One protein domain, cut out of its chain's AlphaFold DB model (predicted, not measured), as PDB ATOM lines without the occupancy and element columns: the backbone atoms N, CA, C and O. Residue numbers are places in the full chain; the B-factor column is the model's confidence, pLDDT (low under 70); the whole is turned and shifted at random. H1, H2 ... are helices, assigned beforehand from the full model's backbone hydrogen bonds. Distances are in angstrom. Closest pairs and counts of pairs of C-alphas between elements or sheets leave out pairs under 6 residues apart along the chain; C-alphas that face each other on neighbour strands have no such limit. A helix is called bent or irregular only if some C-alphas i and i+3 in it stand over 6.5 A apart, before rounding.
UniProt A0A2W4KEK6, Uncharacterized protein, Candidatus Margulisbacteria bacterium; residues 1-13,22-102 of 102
ATOM      1  N   MET A   1       0.500 -52.707  24.414       73.12
ATOM      2  CA  MET A   1       1.250 -51.965  25.455       73.12
ATOM      3  C   MET A   1       1.116 -52.609  26.827       73.12
ATOM      4  O   MET A   1       2.140 -52.941  27.404       73.12
ATOM      5  N   ASN A   2      -0.104 -52.906  27.292       77.06
ATOM      6  CA  ASN A   2      -0.319 -53.630  28.559       77.06
ATOM      7  C   ASN A   2       0.410 -54.983  28.621       77.06
ATOM      8  O   ASN A   2       1.043 -55.285  29.622       77.06
ATOM      9  N   GLU A   3       0.435 -55.751  27.527       86.69
ATOM     10  CA  GLU A   3       1.193 -57.014  27.464       86.69
ATOM     11  C   GLU A   3       2.700 -56.836  27.714       86.69
ATOM     12  O   GLU A   3       3.333 -57.706  28.303       86.69
ATOM     13  N   LYS A   4       3.277 -55.700  27.300       91.62
ATOM     14  CA  LYS A   4       4.706 -55.408  27.473       91.62
ATOM     15  C   LYS A   4       5.026 -55.050  28.925       91.62
ATOM     16  O   LYS A   4       6.005 -55.539  29.474       91.62
ATOM     17  N   ILE A   5       4.152 -54.277  29.570       93.56
ATOM     18  CA  ILE A   5       4.246 -53.987  31.007       93.56
ATOM     19  C   ILE A   5       4.171 -55.276  31.827       93.56
ATOM     20  O   ILE A   5       4.983 -55.475  32.726       93.56
ATOM     21  N   GLU A   6       3.250 -56.183  31.498       95.69
ATOM     22  CA  GLU A   6       3.142 -57.468  32.197       95.69
ATOM     23  C   GLU A   6       4.387 -58.347  32.001       95.69
ATOM     24  O   GLU A   6       4.832 -59.015  32.939       95.69
ATOM     25  N   GLN A   7       5.018 -58.304  30.823       96.56
ATOM     26  CA  GLN A   7       6.318 -58.948  30.609       96.56
ATOM     27  C   GLN A   7       7.411 -58.331  31.487       96.56
ATOM     28  O   GLN A   7       8.146 -59.076  32.132       96.56
ATOM     29  N   TYR A   8       7.490 -57.002  31.576       97.56
ATOM     30  CA  TYR A   8       8.457 -56.339  32.451       97.56
ATOM     31  C   TYR A   8       8.236 -56.668  33.925       97.56
ATOM     32  O   TYR A   8       9.196 -57.017  34.608       97.56
ATOM     33  N   LYS A   9       6.987 -56.667  34.405       97.56
ATOM     34  CA  LYS A   9       6.648 -57.098  35.772       97.56
ATOM     35  C   LYS A   9       7.075 -58.539  36.031       97.56
ATOM     36  O   LYS A   9       7.621 -58.841  37.089       97.56
ATOM     37  N   LYS A  10       6.846 -59.446  35.076       97.44
ATOM     38  CA  LYS A  10       7.267 -60.848  35.197       97.44
ATOM     39  C   LYS A  10       8.787 -60.972  35.267       97.44
ATOM     40  O   LYS A  10       9.282 -61.696  36.126       97.44
ATOM     41  N   THR A  11       9.510 -60.275  34.393       97.19
ATOM     42  CA  THR A  11      10.976 -60.247  34.419       97.19
ATOM     43  C   THR A  11      11.466 -59.701  35.753       97.19
ATOM     44  O   THR A  11      12.210 -60.390  36.437       97.19
ATOM     45  N   PHE A  12      10.972 -58.540  36.184       97.31
ATOM     46  CA  PHE A  12      11.345 -57.935  37.460       97.31
ATOM     47  C   PHE A  12      11.107 -58.873  38.648       97.31
ATOM     48  O   PHE A  12      12.002 -59.070  39.465       97.31
ATOM     49  N   ASN A  13       9.940 -59.521  38.715       96.44
ATOM     50  CA  ASN A  13       9.616 -60.462  39.789       96.44
ATOM     51  C   ASN A  13      10.569 -61.664  39.865       96.44
ATOM     52  O   ASN A  13      10.734 -62.206  40.950       96.44
ATOM     53  N   HIS A  22      21.685 -59.708  40.024       94.38
ATOM     54  CA  HIS A  22      20.988 -59.335  38.792       94.38
ATOM     55  C   HIS A  22      21.045 -57.833  38.496       94.38
ATOM     56  O   HIS A  22      20.279 -57.334  37.676       94.38
ATOM     57  N   SER A  23      21.950 -57.089  39.131       91.75
ATOM     58  CA  SER A  23      21.972 -55.622  39.077       91.75
ATOM     59  C   SER A  23      22.066 -55.074  37.650       91.75
ATOM     60  O   SER A  23      21.384 -54.108  37.317       91.75
ATOM     61  N   SER A  24      22.843 -55.716  36.770       95.06
ATOM     62  CA  SER A  24      22.901 -55.352  35.346       95.06
ATOM     63  C   SER A  24      21.563 -55.581  34.639       95.06
ATOM     64  O   SER A  24      21.100 -54.712  33.912       95.06
ATOM     65  N   GLU A  25      20.915 -56.721  34.877       97.06
ATOM     66  CA  GLU A  25      19.647 -57.088  34.232       97.06
ATOM     67  C   GLU A  25      18.491 -56.205  34.724       97.06
ATOM     68  O   GLU A  25      17.619 -55.814  33.946       97.06
ATOM     69  N   ILE A  26      18.502 -55.842  36.008       96.25
ATOM     70  CA  ILE A  26      17.539 -54.911  36.600       96.25
ATOM     71  C   ILE A  26      17.761 -53.492  36.046       96.25
ATOM     72  O   ILE A  26      16.786 -52.817  35.717       96.25
ATOM     73  N   ASN A  27      19.014 -53.060  35.857       95.56
ATOM     74  CA  ASN A  27      19.329 -51.791  35.187       95.56
ATOM     75  C   ASN A  27      18.882 -51.778  33.716       95.56
ATOM     76  O   ASN A  27      18.317 -50.789  33.247       95.56
ATOM     77  N   ASP A  28      19.088 -52.869  32.982       97.31
ATOM     78  CA  ASP A  28      18.617 -52.984  31.598       97.31
ATOM     79  C   ASP A  28      17.087 -52.917  31.528       97.31
ATOM     80  O   ASP A  28      16.528 -52.226  30.670       97.31
ATOM     81  N   LEU A  29      16.399 -53.564  32.472       97.56
ATOM     82  CA  LEU A  29      14.947 -53.489  32.597       97.56
ATOM     83  C   LEU A  29      14.469 -52.066  32.928       97.56
ATOM     84  O   LEU A  29      13.510 -51.595  32.316       97.56
ATOM     85  N   MET A  30      15.152 -51.369  33.842       97.50
ATOM     86  CA  MET A  30      14.894 -49.963  34.174       97.50
ATOM     87  C   MET A  30      14.960 -49.080  32.920       97.50
ATOM     88  O   MET A  30      14.027 -48.328  32.626       97.50
ATOM     89  N   ASN A  31      16.040 -49.215  32.148       97.62
ATOM     90  CA  ASN A  31      16.256 -48.451  30.921       97.62
ATOM     91  C   ASN A  31      15.212 -48.783  29.846       97.62
ATOM     92  O   ASN A  31      14.745 -47.885  29.143       97.62
ATOM     93  N   ALA A  32      14.808 -50.051  29.727       97.44
ATOM     94  CA  ALA A  32      13.768 -50.472  28.791       97.44
ATOM     95  C   ALA A  32      12.393 -49.877  29.144       97.44
ATOM     96  O   ALA A  32      11.693 -49.378  28.259       97.44
ATOM     97  N   VAL A  33      12.030 -49.873  30.433       97.50
ATOM     98  CA  VAL A  33      10.802 -49.234  30.936       97.50
ATOM     99  C   VAL A  33      10.808 -47.732  30.634       97.50
ATOM    100  O   VAL A  33       9.823 -47.215  30.105       97.50
ATOM    101  N   LEU A  34      11.919 -47.040  30.905       97.31
ATOM    102  CA  LEU A  34      12.065 -45.610  30.620       97.31
ATOM    103  C   LEU A  34      11.968 -45.303  29.120       97.31
ATOM    104  O   LEU A  34      11.266 -44.375  28.711       97.31
ATOM    105  N   GLY A  35      12.651 -46.098  28.294       97.00
ATOM    106  CA  GLY A  35      12.644 -45.949  26.841       97.00
ATOM    107  C   GLY A  35      11.247 -46.113  26.246       97.00
ATOM    108  O   GLY A  35      10.838 -45.313  25.405       97.00
ATOM    109  N   ASP A  36      10.483 -47.097  26.722       96.69
ATOM    110  CA  ASP A  36       9.102 -47.305  26.280       96.69
ATOM    111  C   ASP A  36       8.141 -46.225  26.773       96.69
ATOM    112  O   ASP A  36       7.243 -45.832  26.025       96.69
ATOM    113  N   ALA A  37       8.325 -45.722  27.998       96.50
ATOM    114  CA  ALA A  37       7.550 -44.590  28.496       96.50
ATOM    115  C   ALA A  37       7.755 -43.359  27.598       96.50
ATOM    116  O   ALA A  37       6.784 -42.724  27.183       96.50
ATOM    117  N   ASN A  38       9.002 -43.075  27.206       96.62
ATOM    118  CA  ASN A  38       9.308 -41.988  26.277       96.62
ATOM    119  C   ASN A  38       8.739 -42.236  24.867       96.62
ATOM    120  O   ASN A  38       8.167 -41.336  24.255       96.62
ATOM    121  N   ALA A  39       8.832 -43.470  24.356       96.00
ATOM    122  CA  ALA A  39       8.258 -43.829  23.058       96.00
ATOM    123  C   ALA A  39       6.728 -43.664  23.034       96.00
ATOM    124  O   ALA A  39       6.171 -43.171  22.053       96.00
ATOM    125  N   LEU A  40       6.051 -44.017  24.130       96.06
ATOM    126  CA  LEU A  40       4.618 -43.806  24.300       96.06
ATOM    127  C   LEU A  40       4.249 -42.318  24.312       96.06
ATOM    128  O   LEU A  40       3.256 -41.916  23.700       96.06
ATOM    129  N   LEU A  41       5.040 -41.477  24.978       96.19
ATOM    130  CA  LEU A  41       4.814 -40.031  24.964       96.19
ATOM    131  C   LEU A  41       4.866 -39.477  23.536       96.19
ATOM    132  O   LEU A  41       3.969 -38.719  23.154       96.19
ATOM    133  N   ALA A  42       5.814 -39.943  22.723       95.62
ATOM    134  CA  ALA A  42       5.968 -39.533  21.329       95.62
ATOM    135  C   ALA A  42       4.890 -40.096  20.375       95.62
ATOM    136  O   ALA A  42       4.694 -39.553  19.280       95.62
ATOM    137  N   ASP A  43       4.172 -41.156  20.761       94.81
ATOM    138  CA  ASP A  43       3.162 -41.803  19.917       94.81
ATOM    139  C   ASP A  43       1.942 -40.891  19.698       94.81
ATOM    140  O   ASP A  43       1.259 -40.489  20.635       94.81
ATOM    141  N   ARG A  44       1.636 -40.550  18.445       91.88
ATOM    142  CA  ARG A  44       0.504 -39.670  18.098       91.88
ATOM    143  C   ARG A  44      -0.820 -40.410  17.899       91.88
ATOM    144  O   ARG A  44      -1.841 -39.752  17.718       91.88
ATOM    145  N   VAL A  45      -0.800 -41.739  17.878       95.19
ATOM    146  CA  VAL A  45      -1.977 -42.588  17.645       95.19
ATOM    147  C   VAL A  45      -2.710 -42.877  18.955       95.19
ATOM    148  O   VAL A  45      -3.938 -42.933  18.962       95.19
ATOM    149  N   VAL A  46      -1.975 -43.030  20.058       93.94
ATOM    150  CA  VAL A  46      -2.541 -43.320  21.384       93.94
ATOM    151  C   VAL A  46      -3.156 -42.058  21.991       93.94
ATOM    152  O   VAL A  46      -2.538 -40.987  21.997       93.94
ATOM    153  N   THR A  47      -4.371 -42.179  22.525       94.62
ATOM    154  CA  THR A  47      -5.078 -41.049  23.144       94.62
ATOM    155  C   THR A  47      -4.424 -40.612  24.458       94.62
ATOM    156  O   THR A  47      -3.663 -41.355  25.075       94.62
ATOM    157  N   GLN A  48      -4.723 -39.395  24.922       94.06
ATOM    158  CA  GLN A  48      -4.170 -38.893  26.186       94.06
ATOM    159  C   GLN A  48      -4.562 -39.764  27.387       94.06
ATOM    160  O   GLN A  48      -3.712 -40.036  28.231       94.06
ATOM    161  N   ASP A  49      -5.807 -40.242  27.439       94.31
ATOM    162  CA  ASP A  49      -6.296 -41.081  28.541       94.31
ATOM    163  C   ASP A  49      -5.613 -42.457  28.554       94.31
ATOM    164  O   ASP A  49      -5.212 -42.950  29.609       94.31
ATOM    165  N   GLU A  50      -5.407 -43.056  27.378       94.88
ATOM    166  CA  GLU A  50      -4.664 -44.313  27.252       94.88
ATOM    167  C   GLU A  50      -3.188 -44.135  27.627       94.88
ATOM    168  O   GLU A  50      -2.640 -44.965  28.354       94.88
ATOM    169  N   LYS A  51      -2.549 -43.038  27.191       95.31
ATOM    170  CA  LYS A  51      -1.179 -42.705  27.609       95.31
ATOM    171  C   LYS A  51      -1.089 -42.584  29.118       95.31
ATOM    172  O   LYS A  51      -0.200 -43.182  29.708       95.31
ATOM    173  N   LEU A  52      -2.009 -41.844  29.733       96.06
ATOM    174  CA  LEU A  52      -2.024 -41.632  31.173       96.06
ATOM    175  C   LEU A  52      -2.109 -42.962  31.927       96.06
ATOM    176  O   LEU A  52      -1.268 -43.224  32.780       96.06
ATOM    177  N   SER A  53      -3.061 -43.829  31.568       95.25
ATOM    178  CA  SER A  53      -3.221 -45.130  32.230       95.25
ATOM    179  C   SER A  53      -1.973 -46.007  32.112       95.25
ATOM    180  O   SER A  53      -1.607 -46.690  33.068       95.25
ATOM    181  N   VAL A  54      -1.315 -46.008  30.952       95.88
ATOM    182  CA  VAL A  54      -0.127 -46.839  30.722       95.88
ATOM    183  C   VAL A  54       1.119 -46.230  31.378       95.88
ATOM    184  O   VAL A  54       1.938 -46.960  31.935       95.88
ATOM    185  N   LEU A  55       1.257 -44.902  31.369       96.62
ATOM    186  CA  LEU A  55       2.346 -44.196  32.045       96.62
ATOM    187  C   LEU A  55       2.244 -44.314  33.565       96.62
ATOM    188  O   LEU A  55       3.280 -44.431  34.207       96.62
ATOM    189  N   GLU A  56       1.043 -44.343  34.147       96.69
ATOM    190  CA  GLU A  56       0.856 -44.620  35.579       96.69
ATOM    191  C   GLU A  56       1.437 -45.997  35.961       96.69
ATOM    192  O   GLU A  56       2.127 -46.121  36.976       96.69
ATOM    193  N   GLU A  57       1.250 -47.010  35.114       97.38
ATOM    194  CA  GLU A  57       1.808 -48.349  35.325       97.38
ATOM    195  C   GLU A  57       3.326 -48.410  35.090       97.38
ATOM    196  O   GLU A  57       4.041 -49.007  35.899       97.38
ATOM    197  N   PHE A  58       3.844 -47.761  34.039       96.94
ATOM    198  CA  PHE A  58       5.294 -47.639  33.845       96.94
ATOM    199  C   PHE A  58       5.962 -46.900  35.003       96.94
ATOM    200  O   PHE A  58       7.010 -47.331  35.472       96.94
ATOM    201  N   ASN A  59       5.346 -45.825  35.494       97.19
ATOM    202  CA  ASN A  59       5.873 -45.026  36.593       97.19
ATOM    203  C   ASN A  59       5.958 -45.837  37.891       97.19
ATOM    204  O   ASN A  59       6.965 -45.768  38.593       97.19
ATOM    205  N   ARG A  60       4.926 -46.642  38.182       96.38
ATOM    206  CA  ARG A  60       4.916 -47.562  39.327       96.38
ATOM    207  C   ARG A  60       6.033 -48.596  39.213       96.38
ATOM    208  O   ARG A  60       6.803 -48.759  40.153       96.38
ATOM    209  N   LEU A  61       6.135 -49.265  38.064       97.38
ATOM    210  CA  LEU A  61       7.152 -50.293  37.848       97.38
ATOM    211  C   LEU A  61       8.570 -49.714  37.906       97.38
ATOM    212  O   LEU A  61       9.448 -50.316  38.515       97.38
ATOM    213  N   TYR A  62       8.792 -48.542  37.312       97.69
ATOM    214  CA  TYR A  62      10.082 -47.861  37.356       97.69
ATOM    215  C   TYR A  62      10.495 -47.534  38.795       97.69
ATOM    216  O   TYR A  62      11.624 -47.821  39.173       97.69
ATOM    217  N   ALA A  63       9.567 -47.024  39.613       96.62
ATOM    218  CA  ALA A  63       9.825 -46.744  41.025       96.62
ATOM    219  C   ALA A  63      10.147 -48.011  41.840       96.62
ATOM    220  O   ALA A  63      11.005 -47.980  42.719       96.62
ATOM    221  N   GLU A  64       9.480 -49.136  41.559       96.62
ATOM    222  CA  GLU A  64       9.813 -50.420  42.195       96.62
ATOM    223  C   GLU A  64      11.215 -50.899  41.793       96.62
ATOM    224  O   GLU A  64      11.979 -51.359  42.640       96.62
ATOM    225  N   ILE A  65      11.575 -50.750  40.516       96.56
ATOM    226  CA  ILE A  65      12.895 -51.119  40.001       96.56
ATOM    227  C   ILE A  65      13.997 -50.259  40.632       96.56
ATOM    228  O   ILE A  65      14.985 -50.811  41.119       96.56
ATOM    229  N   THR A  66      13.840 -48.932  40.655       95.62
ATOM    230  CA  THR A  66      14.839 -48.026  41.242       95.62
ATOM    231  C   THR A  66      14.982 -48.251  42.739       95.62
ATOM    232  O   THR A  66      16.105 -48.304  43.227       95.62
ATOM    233  N   TYR A  67      13.879 -48.515  43.446       95.25
ATOM    234  CA  TYR A  67      13.928 -48.905  44.855       95.25
ATOM    235  C   TYR A  67      14.767 -50.171  45.067       95.25
ATOM    236  O   TYR A  67      15.591 -50.229  45.977       95.25
ATOM    237  N   THR A  68      14.567 -51.197  44.235       94.81
ATOM    238  CA  THR A  68      15.307 -52.460  44.338       94.81
ATOM    239  C   THR A  68      16.795 -52.296  44.029       94.81
ATOM    240  O   THR A  68      17.610 -52.928  44.694       94.81
ATOM    241  N   LEU A  69      17.157 -51.449  43.064       92.75
ATOM    242  CA  LEU A  69      18.559 -51.119  42.776       92.75
ATOM    243  C   LEU A  69      19.219 -50.348  43.923       92.75
ATOM    244  O   LEU A  69      20.398 -50.547  44.203       92.75
ATOM    245  N   ASP A  70      18.451 -49.488  44.584       91.69
ATOM    246  CA  ASP A  70      18.913 -48.652  45.687       91.69
ATOM    247  C   ASP A  70      19.030 -49.410  47.018       91.69
ATOM    248  O   ASP A  70      19.714 -48.965  47.937       91.69
ATOM    249  N   PHE A  71      18.356 -50.558  47.137       89.62
ATOM    250  CA  PHE A  71      18.156 -51.260  48.401       89.62
ATOM    251  C   PHE A  71      19.458 -51.662  49.104       89.62
ATOM    252  O   PHE A  71      19.599 -51.425  50.306       89.62
ATOM    253  N   ASP A  72      20.404 -52.238  48.361       85.94
ATOM    254  CA  ASP A  72      21.671 -52.709  48.925       85.94
ATOM    255  C   ASP A  72      22.538 -51.525  49.394       85.94
ATOM    256  O   ASP A  72      22.978 -51.507  50.545       85.94
ATOM    257  N   ASP A  73      22.692 -50.478  48.569       87.06
ATOM    258  CA  ASP A  73      23.419 -49.249  48.941       87.06
ATOM    259  C   ASP A  73      22.768 -48.547  50.141       87.06
ATOM    260  O   ASP A  73      23.445 -48.108  51.076       87.06
ATOM    261  N   ALA A  74      21.439 -48.467  50.162       90.62
ATOM    262  CA  ALA A  74      20.708 -47.854  51.255       90.62
ATOM    263  C   ALA A  74      20.924 -48.603  52.581       90.62
ATOM    264  O   ALA A  74      21.125 -47.973  53.625       90.62
ATOM    265  N   MET A  75      20.947 -49.939  52.533       89.25
ATOM    266  CA  MET A  75      21.225 -50.781  53.694       89.25
ATOM    267  C   MET A  75      22.659 -50.597  54.204       89.25
ATOM    268  O   MET A  75      22.851 -50.427  55.412       89.25
ATOM    269  N   GLU A  76      23.648 -50.576  53.308       90.88
ATOM    270  CA  GLU A  76      25.057 -50.338  53.655       90.88
ATOM    271  C   GLU A  76      25.266 -48.962  54.304       90.88
ATOM    272  O   GLU A  76      26.004 -48.833  55.284       90.88
ATOM    273  N   ASN A  77      24.559 -47.945  53.808       92.75
ATOM    274  CA  ASN A  77      24.656 -46.566  54.288       92.75
ATOM    275  C   ASN A  77      23.655 -46.213  55.407       92.75
ATOM    276  O   ASN A  77      23.561 -45.047  55.795       92.75
ATOM    277  N   MET A  78      22.909 -47.190  55.943       93.31
ATOM    278  CA  MET A  78      21.897 -46.999  56.998       93.31
ATOM    279  C   MET A  78      20.855 -45.910  56.677       93.31
ATOM    280  O   MET A  78      20.376 -45.202  57.570       93.31
ATOM    281  N   ARG A  79      20.491 -45.772  55.401       93.81
ATOM    282  CA  ARG A  79      19.450 -44.853  54.926       93.81
ATOM    283  C   ARG A  79      18.249 -45.642  54.395       93.81
ATOM    284  O   ARG A  79      18.383 -46.817  54.063       93.81
ATOM    285  N   PRO A  80      17.053 -45.040  54.309       87.50
ATOM    286  CA  PRO A  80      15.958 -45.667  53.584       87.50
ATOM    287  C   PRO A  80      16.294 -45.758  52.091       87.50
ATOM    288  O   PRO A  80      16.870 -44.824  51.524       87.50
ATOM    289  N   ALA A  81      15.905 -46.869  51.468       87.88
ATOM    290  CA  ALA A  81      15.932 -47.002  50.020       87.88
ATOM    291  C   ALA A  81      14.862 -46.101  49.397       87.88
ATOM    292  O   ALA A  81      13.743 -45.985  49.916       87.88
ATOM    293  N   THR A  82      15.209 -45.453  48.295       84.19
ATOM    294  CA  THR A  82      14.347 -44.531  47.561       84.19
ATOM    295  C   THR A  82      14.037 -45.109  46.189       84.19
ATOM    296  O   THR A  82      14.935 -45.466  45.439       84.19
ATOM    297  N   GLY A  83      12.750 -45.211  45.864       85.50
ATOM    298  CA  GLY A  83      12.294 -45.541  44.519       85.50
ATOM    299  C   GLY A  83      11.967 -44.267  43.769       85.50
ATOM    300  O   GLY A  83      10.864 -43.747  43.933       85.50
ATOM    301  N   ASP A  84      12.916 -43.752  42.991       91.19
ATOM    302  CA  ASP A  84      12.688 -42.575  42.160       91.19
ATOM    303  C   ASP A  84      11.757 -42.938  40.993       91.19
ATOM    304  O   ASP A  84      12.129 -43.765  40.152       91.19
ATOM    305  N   PRO A  85      10.540 -42.366  40.929       95.62
ATOM    306  CA  PRO A  85       9.648 -42.547  39.794       95.62
ATOM    307  C   PRO A  85      10.116 -41.703  38.599       95.62
ATOM    308  O   PRO A  85      10.843 -40.724  38.754       95.62
ATOM    309  N   ILE A  86       9.609 -42.016  37.407       96.50
ATOM    310  CA  ILE A  86       9.778 -41.173  36.211       96.50
ATOM    311  C   ILE A  86       9.124 -39.798  36.440       96.50
ATOM    312  O   ILE A  86       9.701 -38.757  36.137       96.50
ATOM    313  N   PHE A  87       7.917 -39.799  37.012       97.38
ATOM    314  CA  PHE A  87       7.138 -38.608  37.332       97.38
ATOM    315  C   PHE A  87       6.811 -38.567  38.820       97.38
ATOM    316  O   PHE A  87       6.207 -39.494  39.367       97.38
ATOM    317  N   THR A  88       7.144 -37.451  39.462       94.00
ATOM    318  CA  THR A  88       6.878 -37.216  40.889       94.00
ATOM    319  C   THR A  88       5.439 -36.786  41.170       94.00
ATOM    320  O   THR A  88       4.953 -36.960  42.285       94.00
ATOM    321  N   THR A  89       4.735 -36.245  40.171       96.00
ATOM    322  CA  THR A  89       3.332 -35.827  40.281       96.00
ATOM    323  C   THR A  89       2.530 -36.211  39.043       96.00
ATOM    324  O   THR A  89       3.074 -36.421  37.955       96.00
ATOM    325  N   LYS A  90       1.203 -36.261  39.198       95.06
ATOM    326  CA  LYS A  90       0.288 -36.477  38.072       95.06
ATOM    327  C   LYS A  90       0.339 -35.311  37.086       95.06
ATOM    328  O   LYS A  90       0.277 -35.527  35.880       95.06
ATOM    329  N   GLU A  91       0.501 -34.087  37.580       96.94
ATOM    330  CA  GLU A  91       0.666 -32.895  36.751       96.94
ATOM    331  C   GLU A  91       1.909 -32.998  35.862       96.94
ATOM    332  O   GLU A  91       1.814 -32.704  34.675       96.94
ATOM    333  N   ALA A  92       3.044 -33.472  36.390       97.50
ATOM    334  CA  ALA A  92       4.260 -33.667  35.598       97.50
ATOM    335  C   ALA A  92       4.039 -34.671  34.455       97.50
ATOM    336  O   ALA A  92       4.425 -34.409  33.318       97.50
ATOM    337  N   MET A  93       3.338 -35.773  34.733       97.56
ATOM    338  CA  MET A  93       2.974 -36.764  33.718       97.56
ATOM    339  C   MET A  93       2.043 -36.179  32.645       97.56
ATOM    340  O   MET A  93       2.245 -36.405  31.454       97.56
ATOM    341  N   LEU A  94       1.041 -35.387  33.043       96.94
ATOM    342  CA  LEU A  94       0.137 -34.716  32.102       96.94
ATOM    343  C   LEU A  94       0.870 -33.686  31.234       96.94
ATOM    344  O   LEU A  94       0.576 -33.572  30.043       96.94
ATOM    345  N   GLU A  95       1.823 -32.945  31.797       97.31
ATOM    346  CA  GLU A  95       2.662 -32.017  31.033       97.31
ATOM    347  C   GLU A  95       3.564 -32.754  30.038       97.31
ATOM    348  O   GLU A  95       3.650 -32.339  28.882       97.31
ATOM    349  N   ALA A  96       4.154 -33.883  30.431       97.31
ATOM    350  CA  ALA A  96       4.923 -34.735  29.528       97.31
ATOM    351  C   ALA A  96       4.059 -35.282  28.381       97.31
ATOM    352  O   ALA A  96       4.453 -35.212  27.219       97.31
ATOM    353  N   ILE A  97       2.826 -35.730  28.659       97.06
ATOM    354  CA  ILE A  97       1.877 -36.175  27.620       97.06
ATOM    355  C   ILE A  97       1.580 -35.056  26.614       97.06
ATOM    356  O   ILE A  97       1.488 -35.320  25.413       97.06
ATOM    357  N   LYS A  98       1.430 -33.809  27.082       95.50
ATOM    358  CA  LYS A  98       1.208 -32.645  26.207       95.50
ATOM    359  C   LYS A  98       2.434 -32.319  25.355       95.50
ATOM    360  O   LYS A  98       2.264 -31.929  24.202       95.50
ATOM    361  N   ARG A  99       3.640 -32.454  25.916       95.38
ATOM    362  CA  ARG A  99       4.914 -32.205  25.215       95.38
ATOM    363  C   ARG A  99       5.271 -33.329  24.241       95.38
ATOM    364  O   ARG A  99       5.833 -33.059  23.187       95.38
ATOM    365  N   GLY A 100       4.874 -34.559  24.560       94.38
ATOM    366  CA  GLY A 100       5.214 -35.763  23.808       94.38
ATOM    367  C   GLY A 100       6.609 -36.312  24.120       94.38
ATOM    368  O   GLY A 100       7.141 -37.078  23.322       94.38
ATOM    369  N   GLU A 101       7.187 -35.931  25.258       92.88
ATOM    370  CA  GLU A 101       8.519 -36.332  25.730       92.88
ATOM    371  C   GLU A 101       8.601 -36.211  27.261       92.88
ATOM    372  O   GLU A 101       7.742 -35.560  27.870       92.88
ATOM    373  N   LEU A 102       9.596 -36.878  27.860       89.25
ATOM    374  CA  LEU A 102       9.891 -36.845  29.300       89.25
ATOM    375  C   LEU A 102      10.352 -35.465  29.793       89.25
ATOM    376  O   LEU A 102      11.173 -34.824  29.101       89.25
TER     377      LEU A 102
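AT A GLANCE: This is residues 1 to 13 and 22 to 102 of the 102 residues of an uncharacterized protein of Candidatus Margulisbacteria bacterium (UniProt A0A2W4KEK6). Three helices make a small up-and-down bundle, each running against the one before it in the chain: the short H1 packs beside the helical hairpin of H2 and the long H3, their centres making a triangle. H4 lies slantwise over the beginning of H3, and residues 77 to 89 fold back from the far end of H3 to reach it. The printed part has 94 residues with four named helices, H1 to H4 in chain order, and no named strand, and its class is all helix. The whole is compact, with a radius of gyration of the C-alphas of 13.9 A, yet elongated, spanning 45 by 26 by 16 A.

HOW THE PARTS SIT: H1, residues 2 to 13, touches H2, residues 23 to 42, with residues 8 to 12 alone; the closest C-alphas, of Phe 12 and Ile 26, are 6.9 A apart. Their lines stand at a shallow tilt of 17 degrees, opposite ways. H1 also touches residues 54 to 65 of H3, residues 48 to 76, at a shallow tilt of 10 degrees, the same way; the closest C-alphas, of Ile 5 and Phe 58, are 7.0 A apart. H2 and H3 form a helical hairpin at a shallow tilt of 22 degrees, with the C-alphas of Met 30 and Tyr 62 closest at 6.1 A. H4, residues 90 to 99, touches residues 48 to 55 of H3 at a steep tilt of 59 degrees, opposite ways; Gln 48 and Ile 97 have the closest C-alphas, 6.8 A apart. H2 and H4 only just touch, with 3 pairs of C-alphas within 8 A and only at their ends; the closest C-alphas, of Leu 41 and Ile 97, are 5.5 A apart. H1 and H4 are apart. In H1, H2 and H4 every O i to N i+4 pair is within hydrogen-bond range; in H3 22 of 25 are.

IN THESE COORDINATES: H1 begins at C-alpha 2, (-0.319, -53.630, 28.559), and measures 16.5 A from first to last C-alpha. H2 measures 28.8 A. H3, the longest at 41.7 A, ends at C-alpha 76, (25.057, -50.338, 53.655). It has a kink of 38 degrees near residue 70 and is irregular, with C-alphas 69 and 72 at 7.1 A. H4 measures 14.3 A and ends at C-alpha 99, (4.914, -32.205, 25.215).

THE WHOLE: The two C-alphas farthest apart, of Val 45 and Met 78, are 46.2 A apart. Residues 14 to 21 are not printed, and C-alphas 13 and 22 stand 11.5 A apart across the cut. The link from H2 to H3 is tight, and that from H3 to H4 is long, with 13 residues. The mean pLDDT of the printed part is 94.3, and no printed residue is under 70.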